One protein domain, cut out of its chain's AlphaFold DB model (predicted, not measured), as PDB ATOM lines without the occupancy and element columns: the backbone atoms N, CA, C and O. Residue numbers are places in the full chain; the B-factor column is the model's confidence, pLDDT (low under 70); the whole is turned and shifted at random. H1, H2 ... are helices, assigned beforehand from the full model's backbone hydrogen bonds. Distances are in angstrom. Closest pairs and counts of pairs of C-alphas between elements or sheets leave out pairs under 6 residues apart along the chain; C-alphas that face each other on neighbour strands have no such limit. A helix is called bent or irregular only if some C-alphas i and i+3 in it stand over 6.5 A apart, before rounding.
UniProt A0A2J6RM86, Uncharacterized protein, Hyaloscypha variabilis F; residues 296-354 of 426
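Overview. This is residues 296 to 354 of the 426 residues of an uncharacterized protein of Hyaloscypha variabilis F (UniProt A0A2J6RM86). Two long helices, H2 and H3, follow each other nearly end to end and make a wide open corner along a rod, while the shorter H1 folds back loosely beside the first part of H2. There is no packed core, and H3 reaches away to the far end, where residues 347 to 352 stand free. The printed part has 59 residues with three named helices, in the order H1, H2, H3, and no named strand; the class is all helix. It is extended, with a radius of gyration of the C-alphas of 17.3 A and spans of 54 by 20 by 12 A.

Along the chain. H1 is residues 296 to 305, 14.2 A from first to last C-alpha, and begins with C-alpha 296 at (225.183, 213.342, 295.285). H2, residues 315 to 331, is the longest helix at 24.2 A; its C-alpha 315 is at (233.812, 232.778, 295.828). H3, residues 336 to 351, measures 23.1 A and ends with C-alpha 351 at (236.275, 209.874, 257.470). H3 is only just irregular: C-alphas 347 and 350 are 6.8 A apart.

Arrangement. H1 and H2 are close but not clearly touching; their closest C-alphas, those of Thr 305 and Ile 318, are 7.6 A apart. They run opposite ways at a shallow tilt of 22 degrees. H2 and H3 are also close but not clearly touching, with the closest C-alphas, those of Phe 331 and Met 338, 6.6 A apart. They run the same way at a steep tilt of 58 degrees. H1 and H3 are apart. In H1 and H2 every O i to N i+4 pair is within hydrogen-bond range; in H3, 10 of 12 are.

Size, cuts and confidence. The two C-alphas farthest apart, those of Glu 309 and Gly 350, are 54.6 A apart. The printed part has no cut. The link from H1 to H2 is short and that from H2 to H3 is tight. The mean pLDDT of the printed part is 71.2, and 23 residues are under 70, among them residues 333 to 339 and 345 to 354.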
ATOM      1  N   LYS A 296     224.869 213.287 293.845       76.06
ATOM      2  CA  LYS A 296     225.183 213.342 295.285       76.06
ATOM      3  C   LYS A 296     226.324 214.316 295.571       76.06
ATOM      4  O   LYS A 296     226.309 215.017 296.571       76.06
ATOM      5  N   TYR A 297     227.272 214.396 294.642       77.38
ATOM      6  CA  TYR A 297     228.370 215.344 294.699       77.38
ATOM      7  C   TYR A 297     227.894 216.802 294.559       77.38
ATOM      8  O   TYR A 297     228.382 217.661 295.285       77.38
ATOM      9  N   THR A 298     226.904 217.108 293.704       78.56
ATOM     10  CA  THR A 298     226.316 218.464 293.688       78.56
ATOM     11  C   THR A 298     225.467 218.764 294.910       78.56
ATOM     12  O   THR A 298     225.452 219.912 295.333       78.56
ATOM     13  N   ASP A 299     224.762 217.768 295.448       83.88
ATOM     14  CA  ASP A 299     223.943 217.935 296.649       83.88
ATOM     15  C   ASP A 299     224.834 218.276 297.857       83.88
ATOM     16  O   ASP A 299     224.497 219.168 298.630       83.88
ATOM     17  N   GLU A 300     226.002 217.635 297.974       83.56
ATOM     18  CA  GLU A 300     226.974 217.921 299.034       83.56
ATOM     19  C   GLU A 300     227.617 219.305 298.883       83.56
ATOM     20  O   GLU A 300     227.651 220.087 299.829       83.56
ATOM     21  N   TRP A 301     228.033 219.672 297.669       81.81
ATOM     22  CA  TRP A 301     228.524 221.025 297.394       81.81
ATOM     23  C   TRP A 301     227.466 222.098 297.657       81.81
ATOM     24  O   TRP A 301     227.762 223.156 298.208       81.81
ATOM     25  N   GLU A 302     226.215 221.846 297.277       83.25
ATOM     26  CA  GLU A 302     225.107 222.758 297.543       83.25
ATOM     27  C   GLU A 302     224.801 222.854 299.044       83.25
ATOM     28  O   GLU A 302     224.451 223.931 299.523       83.25
ATOM     29  N   ARG A 303     224.971 221.767 299.804       87.69
ATOM     30  CA  ARG A 303     224.851 221.780 301.266       87.69
ATOM     31  C   ARG A 303     225.899 222.689 301.909       87.69
ATOM     32  O   ARG A 303     225.535 223.448 302.800       87.69
ATOM     33  N   ILE A 304     227.158 222.607 301.472       83.62
ATOM     34  CA  ILE A 304     228.273 223.385 302.042       83.62
ATOM     35  C   ILE A 304     228.195 224.861 301.628       83.62
ATOM     36  O   ILE A 304     228.429 225.750 302.427       83.62
ATOM     37  N   THR A 305     227.816 225.148 300.383       78.50
ATOM     38  CA  THR A 305     227.867 226.521 299.840       78.50
ATOM     39  C   THR A 305     226.621 227.365 300.114       78.50
ATOM     40  O   THR A 305     226.603 228.546 299.781       78.50
ATOM     41  N   ARG A 306     225.553 226.781 300.677       79.75
ATOM     42  CA  ARG A 306     224.309 227.504 301.015       79.75
ATOM     43  C   ARG A 306     224.339 228.199 302.374       79.75
ATOM     44  O   ARG A 306     223.439 228.988 302.651       79.75
ATOM     45  N   THR A 307     225.299 227.887 303.233       75.12
ATOM     46  CA  THR A 307     225.482 228.566 304.519       75.12
ATOM     47  C   THR A 307     226.020 229.977 304.275       75.12
ATOM     48  O   THR A 307     227.013 230.135 303.570       75.12
ATOM     49  N   GLU A 308     225.359 231.007 304.827       66.50
ATOM     50  CA  GLU A 308     225.670 232.437 304.587       66.50
ATOM     51  C   GLU A 308     227.145 232.793 304.856       66.50
ATOM     52  O   GLU A 308     227.691 233.712 304.251       66.50
ATOM     53  N   GLU A 309     227.812 232.017 305.709       70.44
ATOM     54  CA  GLU A 309     229.228 232.148 306.066       70.44
ATOM     55  C   GLU A 309     230.191 231.911 304.882       70.44
ATOM     56  O   GLU A 309     231.315 232.409 304.888       70.44
ATOM     57  N   TRP A 310     229.750 231.221 303.823       70.81
ATOM     58  CA  TRP A 310     230.618 230.734 302.744       70.81
ATOM     59  C   TRP A 310     230.647 231.617 301.492       70.81
ATOM     60  O   TRP A 310     231.528 231.458 300.646       70.81
ATOM     61  N   GLU A 311     229.715 232.568 301.353       63.84
ATOM     62  CA  GLU A 311     229.607 233.397 300.141       63.84
ATOM     63  C   GLU A 311     230.792 234.367 299.951       63.84
ATOM     64  O   GLU A 311     231.015 234.838 298.833       63.84
ATOM     65  N   GLY A 312     231.571 234.646 301.004       68.19
ATOM     66  CA  GLY A 312     232.722 235.557 300.961       68.19
ATOM     67  C   GLY A 312     234.084 234.879 300.787       68.19
ATOM     68  O   GLY A 312     234.908 235.376 300.021       68.19
ATOM     69  N   PHE A 313     234.323 233.761 301.479       66.69
ATOM     70  CA  PHE A 313     235.647 233.125 301.535       66.69
ATOM     71  C   PHE A 313     235.965 232.267 300.309       66.69
ATOM     72  O   PHE A 313     237.100 232.277 299.855       66.69
ATOM     73  N   TYR A 314     234.958 231.606 299.729       70.19
ATOM     74  CA  TYR A 314     235.158 230.593 298.686       70.19
ATOM     75  C   TYR A 314     234.579 230.988 297.319       70.19
ATOM     76  O   TYR A 314     234.109 230.154 296.538       70.19
ATOM     77  N   SER A 315     234.507 232.290 297.028       73.88
ATOM     78  CA  SER A 315     233.812 232.778 295.828       73.88
ATOM     79  C   SER A 315     234.445 232.282 294.514       73.88
ATOM     80  O   SER A 315     233.725 232.007 293.540       73.88
ATOM     81  N   ASP A 316     235.763 232.074 294.504       75.81
ATOM     82  CA  ASP A 316     236.515 231.579 293.352       75.81
ATOM     83  C   ASP A 316     236.368 230.057 293.203       75.81
ATOM     84  O   ASP A 316     236.092 229.559 292.108       75.81
ATOM     85  N   GLU A 317     236.405 229.306 294.300       76.94
ATOM     86  CA  GLU A 317     236.209 227.854 294.355       76.94
ATOM     87  C   GLU A 317     234.780 227.487 293.949       76.94
ATOM     88  O   GLU A 317     234.563 226.575 293.144       76.94
ATOM     89  N   ILE A 318     233.789 228.254 294.414       74.56
ATOM     90  CA  ILE A 318     232.391 228.142 293.978       74.56
ATOM     91  C   ILE A 318     232.287 228.405 292.472       74.56
ATOM     92  O   ILE A 318     231.541 227.716 291.760       74.56
ATOM     93  N   THR A 319     233.027 229.388 291.953       78.00
ATOM     94  CA  THR A 319     233.064 229.691 290.518       78.00
ATOM     95  C   THR A 319     233.674 228.533 289.729       78.00
ATOM     96  O   THR A 319     233.084 228.095 288.731       78.00
ATOM     97  N   HIS A 320     234.779 227.964 290.210       80.00
ATOM     98  CA  HIS A 320     235.448 226.814 289.610       80.00
ATOM     99  C   HIS A 320     234.574 225.557 289.647       80.00
ATOM    100  O   HIS A 320     234.389 224.891 288.627       80.00
ATOM    101  N   PHE A 321     233.919 225.262 290.772       80.81
ATOM    102  CA  PHE A 321     232.929 224.190 290.877       80.81
ATOM    103  C   PHE A 321     231.773 224.380 289.888       80.81
ATOM    104  O   PHE A 321     231.448 223.466 289.124       80.81
ATOM    105  N   ARG A 322     231.168 225.575 289.831       78.06
ATOM    106  CA  ARG A 322     230.089 225.880 288.874       78.06
ATOM    107  C   ARG A 322     230.562 225.696 287.436       78.06
ATOM    108  O   ARG A 322     229.793 225.217 286.596       78.06
ATOM    109  N   TRP A 323     231.807 226.055 287.138       81.44
ATOM    110  CA  TRP A 323     232.420 225.811 285.839       81.44
ATOM    111  C   TRP A 323     232.584 224.309 285.559       81.44
ATOM    112  O   TRP A 323     232.093 223.839 284.527       81.44
ATOM    113  N   ARG A 324     233.145 223.526 286.494       83.19
ATOM    114  CA  ARG A 324     233.258 222.057 286.396       83.19
ATOM    115  C   ARG A 324     231.897 221.408 286.163       83.19
ATOM    116  O   ARG A 324     231.743 220.625 285.227       83.19
ATOM    117  N   TRP A 325     230.883 221.796 286.931       78.12
ATOM    118  CA  TRP A 325     229.505 221.334 286.766       78.12
ATOM    119  C   TRP A 325     228.943 221.651 285.377       78.12
ATOM    120  O   TRP A 325     228.371 220.779 284.719       78.12
ATOM    121  N   ARG A 326     229.137 222.880 284.876       75.94
ATOM    122  CA  ARG A 326     228.719 223.267 283.515       75.94
ATOM    123  C   ARG A 326     229.412 222.418 282.454       75.94
ATOM    124  O   ARG A 326     228.746 221.983 281.510       75.94
ATOM    125  N   CYS A 327     230.708 222.159 282.611       78.38
ATOM    126  CA  CYS A 327     231.472 221.270 281.742       78.38
ATOM    127  C   CYS A 327     230.909 219.845 281.790       78.38
ATOM    128  O   CYS A 327     230.585 219.281 280.745       78.38
ATOM    129  N   MET A 328     230.675 219.294 282.980       76.81
ATOM    130  CA  MET A 328     230.116 217.951 283.146       76.81
ATOM    131  C   MET A 328     228.711 217.824 282.564       76.81
ATOM    132  O   MET A 328     228.426 216.850 281.877       76.81
ATOM    133  N   LEU A 329     227.844 218.826 282.721       70.25
ATOM    134  CA  LEU A 329     226.535 218.856 282.064       70.25
ATOM    135  C   LEU A 329     226.635 218.953 280.536       70.25
ATOM    136  O   LEU A 329     225.810 218.374 279.824       70.25
ATOM    137  N   ALA A 330     227.604 219.710 280.018       72.19
ATOM    138  CA  ALA A 330     227.813 219.865 278.582       72.19
ATOM    139  C   ALA A 330     228.349 218.579 277.938       72.19
ATOM    140  O   ALA A 330     227.904 218.221 276.846       72.19
ATOM    141  N   PHE A 331     229.253 217.882 278.632       70.00
ATOM    142  CA  PHE A 331     229.946 216.687 278.150       70.00
ATOM    143  C   PHE A 331     229.425 215.382 278.741       70.00
ATOM    144  O   PHE A 331     230.009 214.337 278.462       70.00
ATOM    145  N   ASN A 332     228.314 215.414 279.489       71.25
ATOM    146  CA  ASN A 332     227.728 214.227 280.100       71.25
ATOM    147  C   ASN A 332     227.545 213.155 279.011       71.25
ATOM    148  O   ASN A 332     226.706 213.344 278.115       71.25
ATOM    149  N   PRO A 333     228.297 212.040 279.067       65.19
ATOM    150  CA  PRO A 333     228.261 211.017 278.036       65.19
ATOM    151  C   PRO A 333     226.850 210.429 277.898       65.19
ATOM    152  O   PRO A 333     226.390 210.141 276.788       65.19
ATOM    153  N   CYS A 334     226.120 210.309 278.999       65.12
ATOM    154  CA  CYS A 334     224.765 209.779 279.026       65.12
ATOM    155  C   CYS A 334     223.732 210.763 278.444       65.12
ATOM    156  O   CYS A 334     222.618 210.347 278.096       65.12
ATOM    157  N   SER A 335     224.093 212.042 278.252       68.44
ATOM    158  CA  SER A 335     223.195 213.038 277.667       68.44
ATOM    159  C   SER A 335     222.793 212.678 276.228       68.44
ATOM    160  O   SER A 335     223.583 212.165 275.441       68.44
ATOM    161  N   ALA A 336     221.541 212.948 275.858       69.62
ATOM    162  CA  ALA A 336     220.939 212.576 274.584       69.62
ATOM    163  C   ALA A 336     221.665 213.329 273.479       69.62
ATOM    164  O   ALA A 336     222.002 212.765 272.450       69.62
ATOM    165  N   LYS A 337     222.038 214.574 273.785       67.56
ATOM    166  CA  LYS A 337     222.883 215.416 272.956       67.56
ATOM    167  C   LYS A 337     224.272 214.814 272.721       67.56
ATOM    168  O   LYS A 337     224.680 214.727 271.569       67.56
ATOM    169  N   MET A 338     224.987 214.369 273.759       68.94
ATOM    170  CA  MET A 338     226.299 213.726 273.575       68.94
ATOM    171  C   MET A 338     226.198 212.350 272.920       68.94
ATOM    172  O   MET A 338     227.104 211.967 272.186       68.94
ATOM    173  N   ARG A 339     225.100 211.615 273.125       69.50
ATOM    174  CA  ARG A 339     224.809 210.386 272.374       69.50
ATOM    175  C   ARG A 339     224.610 210.681 270.897       69.50
ATOM    176  O   ARG A 339     225.294 210.073 270.092       69.50
ATOM    177  N   THR A 340     223.801 211.679 270.540       72.88
ATOM    178  CA  THR A 340     223.641 212.119 269.145       72.88
ATOM    179  C   THR A 340     224.965 212.578 268.541       72.88
ATOM    180  O   THR A 340     225.274 212.217 267.410       72.88
ATOM    181  N   LEU A 341     225.779 213.328 269.292       66.31
ATOM    182  CA  LEU A 341     227.111 213.738 268.844       66.31
ATOM    183  C   LEU A 341     228.037 212.539 268.629       66.31
ATOM    184  O   LEU A 341     228.707 212.488 267.605       66.31
ATOM    185  N   ARG A 342     228.041 211.552 269.530       66.69
ATOM    186  CA  ARG A 342     228.830 210.320 269.377       66.69
ATOM    187  C   ARG A 342     228.306 209.410 268.278       66.69
ATOM    188  O   ARG A 342     229.099 208.812 267.574       66.69
ATOM    189  N   GLU A 343     226.999 209.322 268.076       72.94
ATOM    190  CA  GLU A 343     226.411 208.610 266.943       72.94
ATOM    191  C   GLU A 343     226.777 209.285 265.622       72.94
ATOM    192  O   GLU A 343     227.106 208.600 264.657       72.94
ATOM    193  N   ALA A 344     226.753 210.619 265.569       70.75
ATOM    194  CA  ALA A 344     227.208 211.377 264.411       70.75
ATOM    195  C   ALA A 344     228.716 211.192 264.176       70.75
ATOM    196  O   ALA A 344     229.118 210.979 263.033       70.75
ATOM    197  N   ASP A 345     229.532 211.210 265.233       64.75
ATOM    198  CA  ASP A 345     230.980 210.979 265.173       64.75
ATOM    199  C   ASP A 345     231.299 209.540 264.744       64.75
ATOM    200  O   ASP A 345     232.047 209.334 263.802       64.75
ATOM    201  N   ASN A 346     230.634 208.530 265.308       68.94
ATOM    202  CA  ASN A 346     230.764 207.124 264.907       68.94
ATOM    203  C   ASN A 346     230.354 206.902 263.441       68.94
ATOM    204  O   ASN A 346     231.001 206.138 262.726       68.94
ATOM    205  N   ARG A 347     229.329 207.614 262.945       67.44
ATOM    206  CA  ARG A 347     228.989 207.639 261.508       67.44
ATOM    207  C   ARG A 347     230.060 208.350 260.668       67.44
ATOM    208  O   ARG A 347     230.194 208.064 259.478       67.44
ATOM    209  N   GLN A 348     230.817 209.276 261.257       58.03
ATOM    210  CA  GLN A 348     231.923 210.002 260.625       58.03
ATOM    211  C   GLN A 348     233.301 209.351 260.823       58.03
ATOM    212  O   GLN A 348     234.231 209.740 260.120       58.03
ATOM    213  N   PHE A 349     233.454 208.340 261.681       47.78
ATOM    214  CA  PHE A 349     234.728 207.654 261.934       47.78
ATOM    215  C   PHE A 349     235.295 206.974 260.676       47.78
ATOM    216  O   PHE A 349     236.510 206.872 260.527       47.78
ATOM    217  N   GLY A 350     234.454 206.667 259.680       52.84
ATOM    218  CA  GLY A 350     234.900 206.314 258.324       52.84
ATOM    219  C   GLY A 350     235.593 207.448 257.540       52.84
ATOM    220  O   GLY A 350     235.958 207.253 256.385       52.84
ATOM    221  N   LYS A 351     235.750 208.652 258.118       51.72
ATOM    222  CA  LYS A 351     236.275 209.874 257.470       51.72
ATOM    223  C   LYS A 351     237.380 210.605 258.264       51.72
ATOM    224  O   LYS A 351     237.778 211.696 257.853       51.72
ATOM    225  N   GLY A 352     237.914 210.025 259.349       47.09
ATOM    226  CA  GLY A 352     239.192 210.453 259.959       47.09
ATOM    227  C   GLY A 352     239.158 211.610 260.979       47.09
ATOM    228  O   GLY A 352     240.160 212.321 261.136       47.09
ATOM    229  N   PHE A 353     238.037 211.821 261.677       43.03
ATOM    230  CA  PHE A 353     237.945 212.744 262.819       43.03
ATOM    231  C   PHE A 353     237.905 211.949 264.134       43.03
ATOM    232  O   PHE A 353     237.296 210.889 264.177       43.03
ATOM    233  N   THR A 354     238.599 212.413 265.178       55.28
ATOM    234  CA  THR A 354     238.623 211.760 266.499       55.28
ATOM    235  C   THR A 354     238.547 212.812 267.604       55.28
ATOM    236  O   THR A 354     239.097 213.906 267.454       55.28
TER     237      THR A 354